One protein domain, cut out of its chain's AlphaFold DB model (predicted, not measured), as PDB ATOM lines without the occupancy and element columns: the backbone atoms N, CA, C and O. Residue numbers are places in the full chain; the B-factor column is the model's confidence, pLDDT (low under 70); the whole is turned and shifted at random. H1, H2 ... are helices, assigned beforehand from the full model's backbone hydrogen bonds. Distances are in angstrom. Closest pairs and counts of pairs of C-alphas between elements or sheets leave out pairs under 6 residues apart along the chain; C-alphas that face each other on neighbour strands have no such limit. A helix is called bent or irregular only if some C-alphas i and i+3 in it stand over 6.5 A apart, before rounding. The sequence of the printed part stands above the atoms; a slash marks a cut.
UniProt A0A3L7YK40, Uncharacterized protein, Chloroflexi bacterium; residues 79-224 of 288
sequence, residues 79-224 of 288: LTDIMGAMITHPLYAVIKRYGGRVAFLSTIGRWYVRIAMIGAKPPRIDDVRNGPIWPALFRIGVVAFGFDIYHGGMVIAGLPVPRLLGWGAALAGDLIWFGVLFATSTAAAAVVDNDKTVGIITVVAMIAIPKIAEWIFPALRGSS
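AT A GLANCE: This is residues 79 to 224 of the 288 residues of an uncharacterized protein of Chloroflexi bacterium (UniProt A0A3L7YK40). A tilted bundle of four helices, H1, H4, H5 and the first part of H6, makes the body; long H6 runs on beyond it, and H7 folds back from its far end, the two making a V. H2 crosses H5 on the body, while H3 lies off at an end of the whole and short H8 follows H7 at a corner. The printed part has 146 residues with eight named helices, H1 to H8 in order, and no named strand; its class is all helix. It is elongated, spanning 54 by 32 by 30 A, and only just compact, close to loose, with a radius of gyration of the C-alphas of 17.1 A.

HOW THE PARTS SIT: H6, residues 163 to 191, is the longest helix. H5, residues 149 to 158, is with H6 a hub, each touching four helices. They form a helical hairpin, a shallow tilt of 22 degrees, opposite ways; their closest C-alphas, Gly 152 and Ala 170, are 5.2 A apart. H4, residues 134 to 146, touches H6 through residues 165 to 177 of H6 alone, C-alphas of Gly 141 and Gly 173 closest at 4.1 A, at a steep tilt of 41 degrees, the same way. H4 and H5 form a hairpin too, C-alphas of Ala 144 and Gly 152 closest at 4.6 A. H1, residues 79 to 99, touches H5, C-alphas of Tyr 92 and Ala 157 closest at 6.6 A. H1, H4, H5 and H6 are an up and down bundle, each running against the one before. H2, residues 103 to 116, touches H5 at a steep tilt of 63 degrees, C-alphas of Val 113 and Val 155 closest at 5.7 A. H3, residues 125 to 130, touches no helix. H7, residues 195 to 216, touches residues 181 to 189 of H6 alone, C-alphas of Ala 188 and Val 198 closest at 5.8 A, at a steep tilt of 49 degrees, opposite ways. H8, residues 218 to 223, touches H7 only at the corner, C-alphas of Glu 214 and Leu 220 closest at 5.1 A. Every O i to N i+4 pair is within hydrogen-bond range in H2 to H6; in H1 it is 15 of 17, in H7 16 of 18, in H8 0 of 2, with 1 of 3 O i to N i+3 pairs.

IN THESE COORDINATES: H1 begins at C-alpha 79 (188.875, 178.462, 227.621), is 29.1 A long and has a kink of 29 degrees near residue 90. H6 is 42.1 A long, ending at C-alpha 191 (194.972, 159.200, 205.786). H7, 29.6 A, has a kink of 37 degrees near residue 210. H8 is irregular, C-alphas 219 and 222 being 7.3 A apart.

THE WHOLE: The two C-alphas farthest apart, Asp 126 and Asp 193, are 55.5 A apart. The printed part has no cut and no long link. Confidence is low, under 70, at 42 residues, among them 192 to 224.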
ATOM      1  N   LEU A  79     189.042 178.192 226.199       94.56
ATOM      2  CA  LEU A  79     188.875 178.462 227.621       94.56
ATOM      3  C   LEU A  79     190.225 178.516 228.348       94.56
ATOM      4  O   LEU A  79     190.405 179.392 229.200       94.56
ATOM      5  N   THR A  80     191.173 177.635 228.009       91.31
ATOM      6  CA  THR A  80     192.533 177.702 228.559       91.31
ATOM      7  C   THR A  80     193.231 178.989 228.150       91.31
ATOM      8  O   THR A  80     193.795 179.658 229.007       91.31
ATOM      9  N   ASP A  81     193.099 179.439 226.908       90.62
ATOM     10  CA  ASP A  81     193.706 180.704 226.489       90.62
ATOM     11  C   ASP A  81     193.110 181.914 227.209       90.62
ATOM     12  O   ASP A  81     193.833 182.804 227.666       90.62
ATOM     13  N   ILE A  82     191.782 181.950 227.363       92.00
ATOM     14  CA  ILE A  82     191.091 183.022 228.090       92.00
ATOM     15  C   ILE A  82     191.559 183.057 229.544       92.00
ATOM     16  O   ILE A  82     191.884 184.126 230.070       92.00
ATOM     17  N   MET A  83     191.626 181.901 230.202       91.25
ATOM     18  CA  MET A  83     192.092 181.821 231.582       91.25
ATOM     19  C   MET A  83     193.577 182.219 231.679       91.25
ATOM     20  O   MET A  83     193.973 182.925 232.611       91.25
ATOM     21  N   GLY A  84     194.383 181.875 230.671       86.88
ATOM     22  CA  GLY A  84     195.803 182.195 230.586       86.88
ATOM     23  C   GLY A  84     195.991 183.696 230.455       86.88
ATOM     24  O   GLY A  84     196.761 184.299 231.204       86.88
ATOM     25  N   ALA A  85     195.197 184.332 229.598       86.44
ATOM     26  CA  ALA A  85     195.133 185.776 229.448       86.44
ATOM     27  C   ALA A  85     194.731 186.478 230.752       86.44
ATOM     28  O   ALA A  85     195.364 187.457 231.155       86.44
ATOM     29  N   MET A  86     193.713 185.966 231.453       89.44
ATOM     30  CA  MET A  86     193.243 186.541 232.716       89.44
ATOM     31  C   MET A  86     194.307 186.512 233.819       89.44
ATOM     32  O   MET A  86     194.382 187.457 234.605       89.44
ATOM     33  N   ILE A  87     195.145 185.473 233.867       88.38
ATOM     34  CA  ILE A  87     196.202 185.320 234.880       88.38
ATOM     35  C   ILE A  87     197.494 186.037 234.474       88.38
ATOM     36  O   ILE A  87     198.102 186.748 235.276       88.38
ATOM     37  N   THR A  88     197.929 185.883 233.226       84.31
ATOM     38  CA  THR A  88     199.209 186.438 232.763       84.31
ATOM     39  C   THR A  88     199.150 187.939 232.541       84.31
ATOM     40  O   THR A  88     200.144 188.626 232.763       84.31
ATOM     41  N   HIS A  89     197.993 188.502 232.194       83.06
ATOM     42  CA  HIS A  89     197.858 189.943 232.021       83.06
ATOM     43  C   HIS A  89     198.210 190.767 233.275       83.06
ATOM     44  O   HIS A  89     199.063 191.659 233.172       83.06
ATOM     45  N   PRO A  90     197.602 190.533 234.459       87.25
ATOM     46  CA  PRO A  90     197.978 191.267 235.663       87.25
ATOM     47  C   PRO A  90     199.445 191.020 236.023       87.25
ATOM     48  O   PRO A  90     200.134 191.964 236.417       87.25
ATOM     49  N   LEU A  91     199.952 189.803 235.804       87.06
ATOM     50  CA  LEU A  91     201.355 189.473 236.022       87.06
ATOM     51  C   LEU A  91     202.286 190.305 235.123       87.06
ATOM     52  O   LEU A  91     203.204 190.951 235.625       87.06
ATOM     53  N   TYR A  92     202.024 190.387 233.817       85.00
ATOM     54  CA  TYR A  92     202.805 191.210 232.891       85.00
ATOM     55  C   TYR A  92     202.684 192.700 233.193       85.00
ATOM     56  O   TYR A  92     203.667 193.430 233.068       85.00
ATOM     57  N   ALA A  93     201.519 193.174 233.638       85.75
ATOM     58  CA  ALA A  93     201.355 194.558 234.067       85.75
ATOM     59  C   ALA A  93     202.231 194.878 235.293       85.75
ATOM     60  O   ALA A  93     202.872 195.933 235.339       85.75
ATOM     61  N   VAL A  94     202.303 193.956 236.256       88.25
ATOM     62  CA  VAL A  94     203.177 194.036 237.435       88.25
ATOM     63  C   VAL A  94     204.646 194.007 237.011       88.25
ATOM     64  O   VAL A  94     205.390 194.933 237.339       88.25
ATOM     65  N   ILE A  95     205.056 193.018 236.212       85.94
ATOM     66  CA  ILE A  95     206.433 192.892 235.713       85.94
ATOM     67  C   ILE A  95     206.835 194.134 234.923       85.94
ATOM     68  O   ILE A  95     207.924 194.652 235.128       85.94
ATOM     69  N   LYS A  96     205.968 194.683 234.070       83.81
ATOM     70  CA  LYS A  96     206.258 195.923 233.341       83.81
ATOM     71  C   LYS A  96     206.465 197.098 234.297       83.81
ATOM     72  O   LYS A  96     207.400 197.881 234.120       83.81
ATOM     73  N   ARG A  97     205.608 197.229 235.314       87.06
ATOM     74  CA  ARG A  97     205.665 198.326 236.291       87.06
ATOM     75  C   ARG A  97     206.939 198.286 237.136       87.06
ATOM     76  O   ARG A  97     207.530 199.337 237.377       87.06
ATOM     77  N   TYR A  98     207.361 197.103 237.576       89.25
ATOM     78  CA  TYR A  98     208.549 196.942 238.419       89.25
ATOM     79  C   TYR A  98     209.833 196.753 237.607       89.25
ATOM     80  O   TYR A  98     210.853 197.354 237.925       89.25
ATOM     81  N   GLY A  99     209.774 196.002 236.514       82.25
ATOM     82  CA  GLY A  99     210.883 195.760 235.591       82.25
ATOM     83  C   GLY A  99     211.354 197.020 234.871       82.25
ATOM     84  O   GLY A  99     212.533 197.130 234.561       82.25
ATOM     85  N   GLY A 100     210.487 198.024 234.701       80.88
ATOM     86  CA  GLY A 100     210.892 199.352 234.234       80.88
ATOM     87  C   GLY A 100     211.884 200.070 235.161       80.88
ATOM     88  O   GLY A 100     212.569 200.983 234.710       80.88
ATOM     89  N   ARG A 101     212.000 199.653 236.431       88.31
ATOM     90  CA  ARG A 101     212.989 200.191 237.382       88.31
ATOM     91  C   ARG A 101     214.379 199.589 237.190       88.31
ATOM     92  O   ARG A 101     215.360 200.187 237.612       88.31
ATOM     93  N   VAL A 102     214.467 198.422 236.554       90.06
ATOM     94  CA  VAL A 102     215.729 197.732 236.293       90.06
ATOM     95  C   VAL A 102     216.096 197.959 234.831       90.06
ATOM     96  O   VAL A 102     215.435 197.458 233.920       90.06
ATOM     97  N   ALA A 103     217.172 198.714 234.594       85.62
ATOM     98  CA  ALA A 103     217.602 199.091 233.246       85.62
ATOM     99  C   ALA A 103     217.737 197.870 232.315       85.62
ATOM    100  O   ALA A 103     217.244 197.907 231.187       85.62
ATOM    101  N   PHE A 104     218.299 196.769 232.823       86.94
ATOM    102  CA  PHE A 104     218.457 195.504 232.103       86.94
ATOM    103  C   PHE A 104     217.122 194.901 231.632       86.94
ATOM    104  O   PHE A 104     216.941 194.679 230.434       86.94
ATOM    105  N   LEU A 105     216.147 194.727 232.535       82.38
ATOM    106  CA  LEU A 105     214.817 194.198 232.194       82.38
ATOM    107  C   LEU A 105     214.092 195.091 231.184       82.38
ATOM    108  O   LEU A 105     213.474 194.602 230.239       82.38
ATOM    109  N   SER A 106     214.205 196.410 231.351       82.38
ATOM    110  CA  SER A 106     213.609 197.365 230.417       82.38
ATOM    111  C   SER A 106     214.206 197.249 229.005       82.38
ATOM    112  O   SER A 106     213.493 197.420 228.015       82.38
ATOM    113  N   THR A 107     215.500 196.934 228.898       86.56
ATOM    114  CA  THR A 107     216.196 196.752 227.620       86.56
ATOM    115  C   THR A 107     215.768 195.464 226.938       86.56
ATOM    116  O   THR A 107     215.440 195.509 225.755       86.56
ATOM    117  N   ILE A 108     215.682 194.357 227.681       84.94
ATOM    118  CA  ILE A 108     215.190 193.079 227.149       84.94
ATOM    119  C   ILE A 108     213.754 193.229 226.643       84.94
ATOM    120  O   ILE A 108     213.460 192.842 225.515       84.94
ATOM    121  N   GLY A 109     212.872 193.864 227.423       79.69
ATOM    122  CA  GLY A 109     211.485 194.086 227.011       79.69
ATOM    123  C   GLY A 109     211.374 194.922 225.730       79.69
ATOM    124  O   GLY A 109     210.623 194.570 224.822       79.69
ATOM    125  N   ARG A 110     212.162 196.001 225.608       82.94
ATOM    126  CA  ARG A 110     212.210 196.816 224.378       82.94
ATOM    127  C   ARG A 110     212.760 196.036 223.187       82.94
ATOM    128  O   ARG A 110     212.242 196.187 222.084       82.94
ATOM    129  N   TRP A 111     213.803 195.241 223.399       85.06
ATOM    130  CA  TRP A 111     214.394 194.393 222.366       85.06
ATOM    131  C   TRP A 111     213.385 193.362 221.853       85.06
ATOM    132  O   TRP A 111     213.178 193.269 220.647       85.06
ATOM    133  N   TYR A 112     212.669 192.697 222.758       81.75
ATOM    134  CA  TYR A 112     211.630 191.731 222.416       81.75
ATOM    135  C   TYR A 112     210.490 192.363 221.598       81.75
ATOM    136  O   TYR A 112     210.170 191.891 220.509       81.75
ATOM    137  N   VAL A 113     209.930 193.490 222.059       80.19
ATOM    138  CA  VAL A 113     208.876 194.217 221.318       80.19
ATOM    139  C   VAL A 113     209.376 194.668 219.948       80.19
ATOM    140  O   VAL A 113     208.629 194.635 218.973       80.19
ATOM    141  N   ARG A 114     210.644 195.082 219.845       80.38
ATOM    142  CA  ARG A 114     211.243 195.474 218.569       80.38
ATOM    143  C   ARG A 114     211.285 194.305 217.593       80.38
ATOM    144  O   ARG A 114     210.934 194.524 216.441       80.38
ATOM    145  N   ILE A 115     211.670 193.112 218.050       78.06
ATOM    146  CA  ILE A 115     211.687 191.892 217.232       78.06
ATOM    147  C   ILE A 115     210.277 191.533 216.769       78.06
ATOM    148  O   ILE A 115     210.049 191.382 215.573       78.06
ATOM    149  N   ALA A 116     209.315 191.502 217.691       72.38
ATOM    150  CA  ALA A 116     207.920 191.202 217.370       72.38
ATOM    151  C   ALA A 116     207.298 192.196 216.365       72.38
ATOM    152  O   ALA A 116     206.370 191.859 215.632       72.38
ATOM    153  N   MET A 117     207.818 193.426 216.308       74.62
ATOM    154  CA  MET A 117     207.335 194.492 215.425       74.62
ATOM    155  C   MET A 117     208.223 194.733 214.194       74.62
ATOM    156  O   MET A 117     208.004 195.717 213.484       74.62
ATOM    157  N   ILE A 118     209.198 193.863 213.897       75.31
ATOM    158  CA  ILE A 118     210.055 193.988 212.705       75.31
ATOM    159  C   ILE A 118     209.192 194.120 211.445       75.31
ATOM    160  O   ILE A 118     208.295 193.324 211.190       75.31
ATOM    161  N   GLY A 119     209.429 195.172 210.658       61.19
ATOM    162  CA  GLY A 119     208.687 195.447 209.426       61.19
ATOM    163  C   GLY A 119     207.343 196.164 209.609       61.19
ATOM    164  O   GLY A 119     206.641 196.340 208.617       61.19
ATOM    165  N   ALA A 120     206.935 196.556 210.827       60.19
ATOM    166  CA  ALA A 120     205.805 197.467 211.068       60.19
ATOM    167  C   ALA A 120     206.272 198.708 211.792       60.19
ATOM    168  O   ALA A 120     207.209 198.698 212.587       60.19
ATOM    169  N   LYS A 121     205.501 199.773 211.592       60.94
ATOM    170  CA  LYS A 121     205.545 200.920 212.475       60.94
ATOM    171  C   LYS A 121     204.900 200.522 213.814       60.94
ATOM    172  O   LYS A 121     203.714 200.188 213.819       60.94
ATOM    173  N   PRO A 122     205.640 200.524 214.939       64.88
ATOM    174  CA  PRO A 122     205.023 200.326 216.240       64.88
ATOM    175  C   PRO A 122     204.020 201.465 216.482       64.88
ATOM    176  O   PRO A 122     204.373 202.623 216.222       64.88
ATOM    177  N   PRO A 123     202.791 201.166 216.942       65.81
ATOM    178  CA  PRO A 123     201.776 202.188 217.162       65.81
ATOM    179  C   PRO A 123     202.299 203.223 218.156       65.81
ATOM    180  O   PRO A 123     202.763 202.874 219.245       65.81
ATOM    181  N   ARG A 124     202.251 204.501 217.775       72.94
ATOM    182  CA  ARG A 124     202.503 205.616 218.692       72.94
ATOM    183  C   ARG A 124     201.218 205.971 219.433       72.94
ATOM    184  O   ARG A 124     200.123 205.626 219.005       72.94
ATOM    185  N   ILE A 125     201.353 206.696 220.542       70.88
ATOM    186  CA  ILE A 125     200.203 207.174 221.330       70.88
ATOM    187  C   ILE A 125     199.241 207.994 220.450       70.88
ATOM    188  O   ILE A 125     198.026 207.850 220.571       70.88
ATOM    189  N   ASP A 126     199.774 208.778 219.511       70.12
ATOM    190  CA  ASP A 126     198.972 209.571 218.574       70.12
ATOM    191  C   ASP A 126     198.206 208.700 217.567       70.12
ATOM    192  O   ASP A 126     197.052 208.991 217.250       70.12
ATOM    193  N   ASP A 127     198.811 207.588 217.131       69.81
ATOM    194  CA  ASP A 127     198.177 206.615 216.232       69.81
ATOM    195  C   ASP A 127     197.019 205.885 216.934       69.81
ATOM    196  O   ASP A 127     196.065 205.474 216.289       69.81
ATOM    197  N   VAL A 128     197.071 205.742 218.259       70.50
ATOM    198  CA  VAL A 128     196.005 205.109 219.057       70.50
ATOM    199  C   VAL A 128     194.859 206.081 219.319       70.50
ATOM    200  O   VAL A 128     193.706 205.668 219.414       70.50
ATOM    201  N   ARG A 129     195.167 207.377 219.444       67.19
ATOM    202  CA  ARG A 129     194.170 208.415 219.718       67.19
ATOM    203  C   ARG A 129     193.398 208.828 218.467       67.19
ATOM    204  O   ARG A 129     192.200 209.062 218.567       67.19
ATOM    205  N   ASN A 130     194.078 208.920 217.323       69.38
ATOM    206  CA  ASN A 130     193.523 209.506 216.097       69.38
ATOM    207  C   ASN A 130     193.798 208.679 214.825       69.38
ATOM    208  O   ASN A 130     193.379 209.085 213.742       69.38
ATOM    209  N   GLY A 131     194.536 207.570 214.920       71.25
ATOM    210  CA  GLY A 131     194.995 206.787 213.771       71.25
ATOM    211  C   GLY A 131     194.424 205.362 213.705       71.25
ATOM    212  O   GLY A 131     193.668 204.926 214.577       71.25
ATOM    213  N   PRO A 132     194.766 204.611 212.645       76.38
ATOM    214  CA  PRO A 132     194.296 203.245 212.459       76.38
ATOM    215  C   PRO A 132     195.065 202.266 213.357       76.38
ATOM    216  O   PRO A 132     196.256 202.024 213.166       76.38
ATOM    217  N   ILE A 133     194.360 201.644 214.303       84.50
ATOM    218  CA  ILE A 133     194.935 200.653 215.228       84.50
ATOM    219  C   ILE A 133     195.019 199.231 214.650       84.50
ATOM    220  O   ILE A 133     195.798 198.401 215.125       84.50
ATOM    221  N   TRP A 134     194.248 198.952 213.597       83.12
ATOM    222  CA  TRP A 134     194.139 197.637 212.961       83.12
ATOM    223  C   TRP A 134     195.475 196.983 212.580       83.12
ATOM    224  O   TRP A 134     195.628 195.797 212.867       83.12
ATOM    225  N   PRO A 135     196.476 197.697 212.023       81.81
ATOM    226  CA  PRO A 135     197.764 197.086 211.693       81.81
ATOM    227  C   PRO A 135     198.502 196.543 212.923       81.81
ATOM    228  O   PRO A 135     199.161 195.509 212.838       81.81
ATOM    229  N   ALA A 136     198.380 197.216 214.071       82.69
ATOM    230  CA  ALA A 136     198.986 196.762 215.316       82.69
ATOM    231  C   ALA A 136     198.258 195.539 215.888       82.69
ATOM    232  O   ALA A 136     198.915 194.596 216.316       82.69
ATOM    233  N   LEU A 137     196.922 195.527 215.851       88.19
ATOM    234  CA  LEU A 137     196.128 194.367 216.273       88.19
ATOM    235  C   LEU A 137     196.431 193.144 215.404       88.19
ATOM    236  O   LEU A 137     196.706 192.074 215.934       88.19
ATOM    237  N   PHE A 138     196.480 193.316 214.081       86.38
ATOM    238  CA  PHE A 138     196.843 192.245 213.155       86.38
ATOM    239  C   PHE A 138     198.216 191.648 213.484       86.38
ATOM    240  O   PHE A 138     198.366 190.435 213.546       86.38
ATOM    241  N   ARG A 139     199.214 192.491 213.771       82.12
ATOM    242  CA  ARG A 139     200.558 192.047 214.172       82.12
ATOM    243  C   ARG A 139     200.558 191.260 215.469       82.12
ATOM    244  O   ARG A 139     201.225 190.239 215.543       82.12
ATOM    245  N   ILE A 140     199.819 191.733 216.468       86.25
ATOM    246  CA  ILE A 140     199.660 191.019 217.737       86.25
ATOM    247  C   ILE A 140     199.068 189.630 217.475       86.25
ATOM    248  O   ILE A 140     199.592 188.652 218.000       86.25
ATOM    249  N   GLY A 141     198.052 189.537 216.613       87.88
ATOM    250  CA  GLY A 141     197.485 188.260 216.189       87.88
ATOM    251  C   GLY A 141     198.485 187.374 215.449       87.88
ATOM    252  O   GLY A 141     198.585 186.200 215.762       87.88
ATOM    253  N   VAL A 142     199.289 187.919 214.534       84.62
ATOM    254  CA  VAL A 142     200.333 187.150 213.827       84.62
ATOM    255  C   VAL A 142     201.417 186.643 214.781       84.62
ATOM    256  O   VAL A 142     201.877 185.515 214.641       84.62
ATOM    257  N   VAL A 143     201.829 187.454 215.758       84.25
ATOM    258  CA  VAL A 143     202.804 187.029 216.772       84.25
ATOM    259  C   VAL A 143     202.222 185.918 217.639       84.25
ATOM    260  O   VAL A 143     202.913 184.935 217.887       84.25
ATOM    261  N   ALA A 144     200.965 186.053 218.068       87.12
ATOM    262  CA  ALA A 144     200.295 185.006 218.828       87.12
ATOM    263  C   ALA A 144     200.145 183.718 218.004       87.12
ATOM    264  O   ALA A 144     200.532 182.661 218.473       87.12
ATOM    265  N   PHE A 145     199.731 183.833 216.740       85.12
ATOM    266  CA  PHE A 145     199.644 182.720 215.791       85.12
ATOM    267  C   PHE A 145     200.978 181.978 215.605       85.12
ATOM    268  O   PHE A 145     200.987 180.767 215.434       85.12
ATOM    269  N   GLY A 146     202.109 182.691 215.582       77.62
ATOM    270  CA  GLY A 146     203.420 182.085 215.328       77.62
ATOM    271  C   GLY A 146     204.131 181.531 216.565       77.62
ATOM    272  O   GLY A 146     205.000 180.675 216.418       77.62
ATOM    273  N   PHE A 147     203.810 182.038 217.758       78.94
ATOM    274  CA  PHE A 147     204.506 181.675 218.991       78.94
ATOM    275  C   PHE A 147     203.558 181.095 220.035       78.94
ATOM    276  O   PHE A 147     203.736 179.937 220.391       78.94
ATOM    277  N   ASP A 148     202.648 181.924 220.559       82.31
ATOM    278  CA  ASP A 148     201.637 181.603 221.582       82.31
ATOM    279  C   ASP A 148     200.861 182.895 221.955       82.31
ATOM    280  O   ASP A 148     201.425 184.006 221.892       82.31
ATOM    281  N   ILE A 149     199.630 182.781 222.459       84.88
ATOM    282  CA  ILE A 149     198.908 183.858 223.150       84.88
ATOM    283  C   ILE A 149     199.746 184.564 224.236       84.88
ATOM    284  O   ILE A 149     199.649 185.789 224.374       84.88
ATOM    285  N   TYR A 150     200.630 183.866 224.961       84.38
ATOM    286  CA  TYR A 150     201.488 184.490 225.987       84.38
ATOM    287  C   TYR A 150     202.469 185.514 225.405       84.38
ATOM    288  O   TYR A 150     202.643 186.616 225.942       84.38
ATOM    289  N   HIS A 151     203.074 185.184 224.266       83.44
ATOM    290  CA  HIS A 151     203.980 186.076 223.547       83.44
ATOM    291  C   HIS A 151     203.215 187.281 222.982       83.44
ATOM    292  O   HIS A 151     203.668 188.423 223.121       83.44
ATOM    293  N   GLY A 152     202.003 187.058 222.458       84.50
ATOM    294  CA  GLY A 152     201.072 188.133 222.103       84.50
ATOM    295  C   GLY A 152     200.773 189.060 223.291       84.50
ATOM    296  O   GLY A 152     200.895 190.282 223.176       84.50
ATOM    297  N   GLY A 153     200.489 188.483 224.463       85.50
ATOM    298  CA  GLY A 153     200.307 189.165 225.751       85.50
ATOM    299  C   GLY A 153     201.465 190.091 226.124       85.50
ATOM    300  O   GLY A 153     201.256 191.250 226.505       85.50
ATOM    301  N   MET A 154     202.701 189.618 225.955       85.38
ATOM    302  CA  MET A 154     203.906 190.418 226.190       85.38
ATOM    303  C   MET A 154     204.023 191.603 225.222       85.38
ATOM    304  O   MET A 154     204.370 192.712 225.642       85.38
ATOM    305  N   VAL A 155     203.699 191.406 223.941       85.69
ATOM    306  CA  VAL A 155     203.692 192.489 222.943       85.69
ATOM    307  C   VAL A 155     202.625 193.531 223.278       85.69
ATOM    308  O   VAL A 155     202.919 194.728 223.271       85.69
ATOM    309  N   ILE A 156     201.418 193.100 223.660       89.00
ATOM    310  CA  ILE A 156     200.332 193.989 224.109       89.00
ATOM    311  C   ILE A 156     200.786 194.818 225.307       89.00
ATOM    312  O   ILE A 156     200.569 196.029 225.340       89.00
ATOM    313  N   ALA A 157     201.459 194.195 226.279       86.06
ATOM    314  CA  ALA A 157     201.993 194.908 227.430       86.06
ATOM    315  C   ALA A 157     203.018 195.972 227.009       86.06
ATOM    316  O   ALA A 157     203.096 197.016 227.654       86.06
ATOM    317  N   GLY A 158     203.781 195.758 225.937       82.00
ATOM    318  CA  GLY A 158     204.769 196.701 225.409       82.00
ATOM    319  C   GLY A 158     204.202 197.856 224.576       82.00
ATOM    320  O   GLY A 158     204.816 198.924 224.536       82.00
ATOM    321  N   LEU A 159     203.040 197.676 223.945       84.56
ATOM    322  CA  LEU A 159     202.459 198.632 223.002       84.56
ATOM    323  C   LEU A 159     201.383 199.529 223.642       84.56
ATOM    324  O   LEU A 159     200.692 199.114 224.571       84.56
ATOM    325  N   PRO A 160     201.184 200.762 223.143       84.12
ATOM    326  CA  PRO A 160     200.131 201.657 223.625       84.12
ATOM    327  C   PRO A 160     198.729 201.298 223.089       84.12
ATOM    328  O   PRO A 160     197.941 202.192 222.820       84.12
ATOM    329  N   VAL A 161     198.380 200.021 222.917       86.25
ATOM    330  CA  VAL A 161     197.064 199.604 222.384       86.25
ATOM    331  C   VAL A 161     196.025 199.384 223.501       86.25
ATOM    332  O   VAL A 161     196.398 199.010 224.617       86.25
ATOM    333  N   PRO A 162     194.710 199.571 223.245       88.06
ATOM    334  CA  PRO A 162     193.654 199.173 224.165       88.06
ATOM    335  C   PRO A 162     193.764 197.683 224.471       88.06
ATOM    336  O   PRO A 162     193.733 196.840 223.575       88.06
ATOM    337  N   ARG A 163     193.883 197.371 225.761       86.25
ATOM    338  CA  ARG A 163     194.219 196.027 226.248       86.25
ATOM    339  C   ARG A 163     193.251 194.962 225.749       86.25
ATOM    340  O   ARG A 163     193.697 193.929 225.271       86.25
ATOM    341  N   LEU A 164     191.948 195.238 225.824       89.19
ATOM    342  CA  LEU A 164     190.914 194.280 225.432       89.19
ATOM    343  C   LEU A 164     191.006 193.919 223.943       89.19
ATOM    344  O   LEU A 164     190.908 192.750 223.589       89.19
ATOM    345  N   LEU A 165     191.268 194.910 223.083       90.25
ATOM    346  CA  LEU A 165     191.426 194.689 221.643       90.25
ATOM    347  C   LEU A 165     192.721 193.944 221.321       90.25
ATOM    348  O   LEU A 165     192.712 193.044 220.489       90.25
ATOM    349  N   GLY A 166     193.820 194.295 221.995       89.25
ATOM    350  CA  GLY A 166     195.087 193.583 221.857       89.25
ATOM    351  C   GLY A 166     194.938 192.101 222.197       89.25
ATOM    352  O   GLY A 166     195.326 191.255 221.400       89.25
ATOM    353  N   TRP A 167     194.314 191.789 223.336       89.44
ATOM    354  CA  TRP A 167     194.075 190.407 223.759       89.44
ATOM    355  C   TRP A 167     193.128 189.662 222.835       89.44
ATOM    356  O   TRP A 167     193.418 188.525 222.487       89.44
ATOM    357  N   GLY A 168     192.044 190.304 222.393       92.00
ATOM    358  CA  GLY A 168     191.154 189.711 221.399       92.00
ATOM    359  C   GLY A 168     191.904 189.342 220.118       92.00
ATOM    360  O   GLY A 168     191.682 188.268 219.571       92.00
ATOM    361  N   ALA A 169     192.841 190.186 219.678       91.75
ATOM    362  CA  ALA A 169     193.673 189.892 218.519       91.75
ATOM    363  C   ALA A 169     194.678 188.756 218.770       91.75
ATOM    364  O   ALA A 169     194.844 187.910 217.897       91.75
ATOM    365  N   ALA A 170     195.318 188.708 219.945       91.81
ATOM    366  CA  ALA A 170     196.219 187.613 220.313       91.81
ATOM    367  C   ALA A 170     195.475 186.273 220.396       91.81
ATOM    368  O   ALA A 170     195.886 185.312 219.759       91.81
ATOM    369  N   LEU A 171     194.340 186.244 221.100       91.62
ATOM    370  CA  LEU A 171     193.471 185.075 221.213       91.62
ATOM    371  C   LEU A 171     192.995 184.609 219.834       91.62
ATOM    372  O   LEU A 171     193.073 183.431 219.522       91.62
ATOM    373  N   ALA A 172     192.544 185.527 218.976       93.62
ATOM    374  CA  ALA A 172     192.132 185.172 217.621       93.62
ATOM    375  C   ALA A 172     193.283 184.558 216.808       93.62
ATOM    376  O   ALA A 172     193.068 183.586 216.092       93.62
ATOM    377  N   GLY A 173     194.495 185.109 216.923       89.88
ATOM    378  CA  GLY A 173     195.684 184.560 216.274       89.88
ATOM    379  C   GLY A 173     195.995 183.137 216.729       89.88
ATOM    380  O   GLY A 173     196.170 182.254 215.891       89.88
ATOM    381  N   ASP A 174     196.000 182.911 218.039       90.50
ATOM    382  CA  ASP A 174     196.289 181.606 218.632       90.50
ATOM    383  C   ASP A 174     195.217 180.553 218.290       90.50
ATOM    384  O   ASP A 174     195.526 179.463 217.814       90.50
ATOM    385  N   LEU A 175     193.934 180.921 218.354       93.00
ATOM    386  CA  LEU A 175     192.830 180.038 217.965       93.00
ATOM    387  C   LEU A 175     192.862 179.644 216.485       93.00
ATOM    388  O   LEU A 175     192.507 178.516 216.137       93.00
ATOM    389  N   ILE A 176     193.275 180.555 215.598       91.69
ATOM    390  CA  ILE A 176     193.462 180.232 214.177       91.69
ATOM    391  C   ILE A 176     194.618 179.239 214.021       91.69
ATOM    392  O   ILE A 176     194.484 178.271 213.273       91.69
ATOM    393  N   TRP A 177     195.726 179.446 214.737       86.12
ATOM    394  CA  TRP A 177     196.864 178.527 214.744       86.12
ATOM    395  C   TRP A 177     196.462 177.130 215.225       86.12
ATOM    396  O   TRP A 177     196.667 176.143 214.512       86.12
ATOM    397  N   PHE A 178     195.798 177.051 216.378       88.38
ATOM    398  CA  PHE A 178     195.274 175.802 216.913       88.38
ATOM    399  C   PHE A 178     194.281 175.145 215.952       88.38
ATOM    400  O   PHE A 178     194.365 173.946 215.715       88.38
ATOM    401  N   GLY A 179     193.381 175.914 215.336       88.94
ATOM    402  CA  GLY A 179     192.444 175.404 214.334       88.94
ATOM    403  C   GLY A 179     193.148 174.764 213.134       88.94
ATOM    404  O   GLY A 179     192.740 173.694 212.683       88.94
ATOM    405  N   VAL A 180     194.241 175.365 212.651       86.88
ATOM    406  CA  VAL A 180     195.075 174.781 211.590       86.88
ATOM    407  C   VAL A 180     195.737 173.485 212.066       86.88
ATOM    408  O   VAL A 180     195.683 172.481 211.351       86.88
ATOM    409  N   LEU A 181     196.311 173.455 213.273       82.44
ATOM    410  CA  LEU A 181     196.899 172.233 213.846       82.44
ATOM    411  C   LEU A 181     195.854 171.129 214.047       82.44
ATOM    412  O   LEU A 181     196.105 169.966 213.734       82.44
ATOM    413  N   PHE A 182     194.662 171.484 214.512       83.19
ATOM    414  CA  PHE A 182     193.548 170.568 214.713       83.19
ATOM    415  C   PHE A 182     193.074 169.972 213.384       83.19
ATOM    416  O   PHE A 182     192.952 168.752 213.249       83.19
ATOM    417  N   ALA A 183     192.842 170.822 212.380       83.44
ATOM    418  CA  ALA A 183     192.387 170.405 211.059       83.44
ATOM    419  C   ALA A 183     193.430 169.527 210.353       83.44
ATOM    420  O   ALA A 183     193.079 168.488 209.796       83.44
ATOM    421  N   THR A 184     194.712 169.899 210.421       79.06
ATOM    422  CA  THR A 184     195.806 169.097 209.847       79.06
ATOM    423  C   THR A 184     195.975 167.763 210.565       79.06
ATOM    424  O   THR A 184     196.133 166.748 209.893       79.06
ATOM    425  N   SER A 185     195.853 167.722 211.894       73.06
ATOM    426  CA  SER A 185     195.903 166.468 212.664       73.06
ATOM    427  C   SER A 185     194.711 165.559 212.345       73.06
ATOM    428  O   SER A 185     194.880 164.357 212.164       73.06
ATOM    429  N   THR A 186     193.513 166.133 212.197       77.69
ATOM    430  CA  THR A 186     192.305 165.389 211.801       77.69
ATOM    431  C   THR A 186     192.431 164.839 210.378       77.69
ATOM    432  O   THR A 186     192.096 163.684 210.130       77.69
ATOM    433  N   ALA A 187     192.959 165.635 209.444       77.62
ATOM    434  CA  ALA A 187     193.197 165.203 208.071       77.62
ATOM    435  C   ALA A 187     194.284 164.119 207.989       77.62
ATOM    436  O   ALA A 187     194.111 163.132 207.280       77.62
ATOM    437  N   ALA A 188     195.377 164.263 208.744       70.06
ATOM    438  CA  ALA A 188     196.438 163.262 208.818       70.06
ATOM    439  C   ALA A 188     195.915 161.927 209.367       70.06
ATOM    440  O   ALA A 188     196.197 160.876 208.800       70.06
ATOM    441  N   ALA A 189     195.094 161.985 210.415       69.44
ATOM    442  CA  ALA A 189     194.435 160.826 211.002       69.44
ATOM    443  C   ALA A 189     193.451 160.122 210.051       69.44
ATOM    444  O   ALA A 189     193.220 158.929 210.203       69.44
ATOM    445  N   ALA A 190     192.873 160.835 209.080       74.19
ATOM    446  CA  ALA A 190     192.012 160.234 208.061       74.19
ATOM    447  C   ALA A 190     192.801 159.489 206.967       74.19
ATOM    448  O   ALA A 190     192.231 158.673 206.248       74.19
ATOM    449  N   VAL A 191     194.095 159.790 206.814       74.12
ATOM    450  CA  VAL A 191     194.972 159.200 205.786       74.12
ATOM    451  C   VAL A 191     195.885 158.120 206.372       74.12
ATOM    452  O   VAL A 191     196.298 157.213 205.653       74.12
ATOM    453  N   VAL A 192     196.209 158.201 207.666       67.06
ATOM    454  CA  VAL A 192     197.145 157.294 208.335       67.06
ATOM    455  C   VAL A 192     196.541 156.761 209.638       67.06
ATOM    456  O   VAL A 192     196.425 157.496 210.613       67.06
ATOM    457  N   ASP A 193     196.261 155.456 209.682       63.91
ATOM    458  CA  ASP A 193     195.738 154.721 210.856       63.91
ATOM    459  C   ASP A 193     196.767 154.517 211.992       63.91
ATOM    460  O   ASP A 193     196.579 153.695 212.885       63.91
ATOM    461  N   ASN A 194     197.891 155.236 211.973       65.00
ATOM    462  CA  ASN A 194     198.953 155.099 212.967       65.00
ATOM    463  C   ASN A 194     199.104 156.398 213.763       65.00
ATOM    464  O   ASN A 194     199.631 157.392 213.257       65.00
ATOM    465  N   ASP A 195     198.688 156.375 215.030       59.62
ATOM    466  CA  ASP A 195     198.715 157.542 215.921       59.62
ATOM    467  C   ASP A 195     200.126 158.105 216.127       59.62
ATOM    468  O   ASP A 195     200.299 159.313 216.302       59.62
ATOM    469  N   LYS A 196     201.163 157.264 215.995       63.00
ATOM    470  CA  LYS A 196     202.561 157.723 216.004       63.00
ATOM    471  C   LYS A 196     202.861 158.629 214.817       63.00
ATOM    472  O   LYS A 196     203.568 159.622 214.964       63.00
ATOM    473  N   THR A 197     202.321 158.315 213.644       61.47
ATOM    474  CA  THR A 197     202.517 159.124 212.441       61.47
ATOM    475  C   THR A 197     201.740 160.428 212.525       61.47
ATOM    476  O   THR A 197     202.281 161.459 212.140       61.47
ATOM    477  N   VAL A 198     200.528 160.418 213.092       60.62
ATOM    478  CA  VAL A 198     199.763 161.649 213.347       60.62
ATOM    479  C   VAL A 198     200.538 162.565 214.291       60.62
ATOM    480  O   VAL A 198     200.778 163.715 213.942       60.62
ATOM    481  N   GLY A 199     201.033 162.046 215.420       62.19
ATOM    482  CA  GLY A 199     201.861 162.818 216.352       62.19
ATOM    483  C   GLY A 199     203.130 163.385 215.703       62.19
ATOM    484  O   GLY A 199     203.437 164.564 215.878       62.19
ATOM    485  N   ILE A 200     203.837 162.588 214.890       65.56
ATOM    486  CA  ILE A 200     205.018 163.053 214.143       65.56
ATOM    487  C   ILE A 200     204.636 164.139 213.133       65.56
ATOM    488  O   ILE A 200     205.326 165.150 213.061       65.56
ATOM    489  N   ILE A 201     203.546 163.973 212.377       67.19
ATOM    490  CA  ILE A 201     203.071 164.979 211.419       67.19
ATOM    491  C   ILE A 201     202.719 166.273 212.147       67.19
ATOM    492  O   ILE A 201     203.123 167.334 211.686       67.19
ATOM    493  N   THR A 202     202.037 166.210 213.292       61.72
ATOM    494  CA  THR A 202     201.710 167.391 214.099       61.72
ATOM    495  C   THR A 202     202.976 168.091 214.597       61.72
ATOM    496  O   THR A 202     203.088 169.305 214.456       61.72
ATOM    497  N   VAL A 203     203.973 167.354 215.100       64.94
ATOM    498  CA  VAL A 203     205.263 167.932 215.526       64.94
ATOM    499  C   VAL A 203     206.019 168.546 214.343       64.94
ATOM    500  O   VAL A 203     206.523 169.665 214.433       64.94
ATOM    501  N   VAL A 204     206.071 167.853 213.203       68.56
ATOM    502  CA  VAL A 204     206.693 168.367 211.974       68.56
ATOM    503  C   VAL A 204     205.961 169.613 211.485       68.56
ATOM    504  O   VAL A 204     206.613 170.581 211.108       68.56
ATOM    505  N   ALA A 205     204.631 169.637 211.542       65.31
ATOM    506  CA  ALA A 205     203.813 170.794 211.211       65.31
ATOM    507  C   ALA A 205     204.093 171.969 212.162       65.31
ATOM    508  O   ALA A 205     204.303 173.084 211.690       65.31
ATOM    509  N   MET A 206     204.219 171.732 213.471       63.50
ATOM    510  CA  MET A 206     204.613 172.770 214.435       63.50
ATOM    511  C   MET A 206     205.992 173.371 214.126       63.50
ATOM    512  O   MET A 206     206.200 174.554 214.362       63.50
ATOM    513  N   ILE A 207     206.925 172.600 213.561       67.12
ATOM    514  CA  ILE A 207     208.254 173.100 213.160       67.12
ATOM    515  C   ILE A 207     208.215 173.778 211.779       67.12
ATOM    516  O   ILE A 207     208.894 174.781 211.545       67.12
ATOM    517  N   ALA A 208     207.453 173.217 210.841       66.69
ATOM    518  CA  ALA A 208     207.448 173.624 209.443       66.69
ATOM    519  C   ALA A 208     206.535 174.823 209.180       66.69
ATOM    520  O   ALA A 208     206.932 175.728 208.447       66.69
ATOM    521  N   ILE A 209     205.336 174.868 209.770       65.06
ATOM    522  CA  ILE A 209     204.359 175.925 209.487       65.06
ATOM    523  C   ILE A 209     204.884 177.316 209.882       65.06
ATOM    524  O   ILE A 209     204.714 178.216 209.063       65.06
ATOM    525  N   PRO A 210     205.592 177.545 211.010       55.50
ATOM    526  CA  PRO A 210     206.152 178.865 211.308       55.50
ATOM    527  C   PRO A 210     207.162 179.307 210.243       55.50
ATOM    528  O   PRO A 210     207.111 180.438 209.769       55.50
ATOM    529  N   LYS A 211     208.013 178.389 209.764       59.19
ATOM    530  CA  LYS A 211     208.972 178.665 208.679       59.19
ATOM    531  C   LYS A 211     208.294 178.918 207.334       59.19
ATOM    532  O   LYS A 211     208.743 179.758 206.557       59.19
ATOM    533  N   ILE A 212     207.206 178.209 207.051       63.66
ATOM    534  CA  ILE A 212     206.394 178.433 205.851       63.66
ATOM    535  C   ILE A 212     205.667 179.778 205.958       63.66
ATOM    536  O   ILE A 212     205.624 180.519 204.981       63.66
ATOM    537  N   ALA A 213     205.167 180.151 207.137       54.94
ATOM    538  CA  ALA A 213     204.579 181.462 207.383       54.94
ATOM    539  C   ALA A 213     205.620 182.579 207.192       54.94
ATOM    540  O   ALA A 213     205.326 183.570 206.528       54.94
ATOM    541  N   GLU A 214     206.860 182.394 207.657       60.53
ATOM    542  CA  GLU A 214     207.975 183.314 207.377       60.53
ATOM    543  C   GLU A 214     208.296 183.429 205.878       60.53
ATOM    544  O   GLU A 214     208.669 184.497 205.375       60.53
ATOM    545  N   TRP A 215     208.133 182.332 205.140       59.28
ATOM    546  CA  TRP A 215     208.342 182.303 203.700       59.28
ATOM    547  C   TRP A 215     207.208 183.001 202.931       59.28
ATOM    548  O   TRP A 215     207.499 183.796 202.035       59.28
ATOM    549  N   ILE A 216     205.943 182.770 203.295       62.03
ATOM    550  CA  ILE A 216     204.752 183.311 202.610       62.03
ATOM    551  C   ILE A 216     204.475 184.767 202.987       62.03
ATOM    552  O   ILE A 216     203.979 185.524 202.153       62.03
ATOM    553  N   PHE A 217     204.815 185.188 204.208       54.00
ATOM    554  CA  PHE A 217     204.646 186.560 204.676       54.00
ATOM    555  C   PHE A 217     206.013 187.264 204.764       54.00
ATOM    556  O   PHE A 217     206.666 187.217 205.808       54.00
ATOM    557  N   PRO A 218     206.448 188.002 203.714       50.50
ATOM    558  CA  PRO A 218     207.719 188.738 203.694       50.50
ATOM    559  C   PRO A 218     207.914 189.703 204.869       50.50
ATOM    560  O   PRO A 218     209.045 190.066 205.181       50.50
ATOM    561  N   ALA A 219     206.824 190.095 205.538       49.38
ATOM    562  CA  ALA A 219     206.837 190.881 206.766       49.38
ATOM    563  C   ALA A 219     207.607 190.219 207.931       49.38
ATOM    564  O   ALA A 219     207.962 190.926 208.870       49.38
ATOM    565  N   LEU A 220     207.894 188.912 207.866       43.03
ATOM    566  CA  LEU A 220     208.625 188.148 208.887       43.03
ATOM    567  C   LEU A 220     210.114 187.896 208.544       43.03
ATOM    568  O   LEU A 220     210.878 187.478 209.407       43.03
ATOM    569  N   ARG A 221     210.585 188.201 207.321       53.00
ATOM    570  CA  ARG A 221     211.955 187.874 206.839       53.00
ATOM    571  C   ARG A 221     213.097 188.720 207.434       53.00
ATOM    572  O   ARG A 221     214.251 188.551 207.049       53.00
ATOM    573  N   GLY A 222     212.815 189.642 208.353       46.47
ATOM    574  CA  GLY A 222     213.821 190.560 208.907       46.47
ATOM    575  C   GLY A 222     214.673 190.002 210.056       46.47
ATOM    576  O   GLY A 222     215.570 190.700 210.520       46.47
ATOM    577  N   SER A 223     214.410 188.778 210.521       41.81
ATOM    578  CA  SER A 223     215.002 188.227 211.752       41.81
ATOM    579  C   SER A 223     216.393 187.591 211.587       41.81
ATOM    580  O   SER A 223     217.052 187.347 212.593       41.81
ATOM    581  N   SER A 224     216.870 187.351 210.357       38.88
ATOM    582  CA  SER A 224     218.073 186.519 210.119       38.88
ATOM    583  C   SER A 224     219.151 187.155 209.236       38.88
ATOM    584  O   SER A 224     220.118 186.488 208.875       38.88
TER     585      SER A 224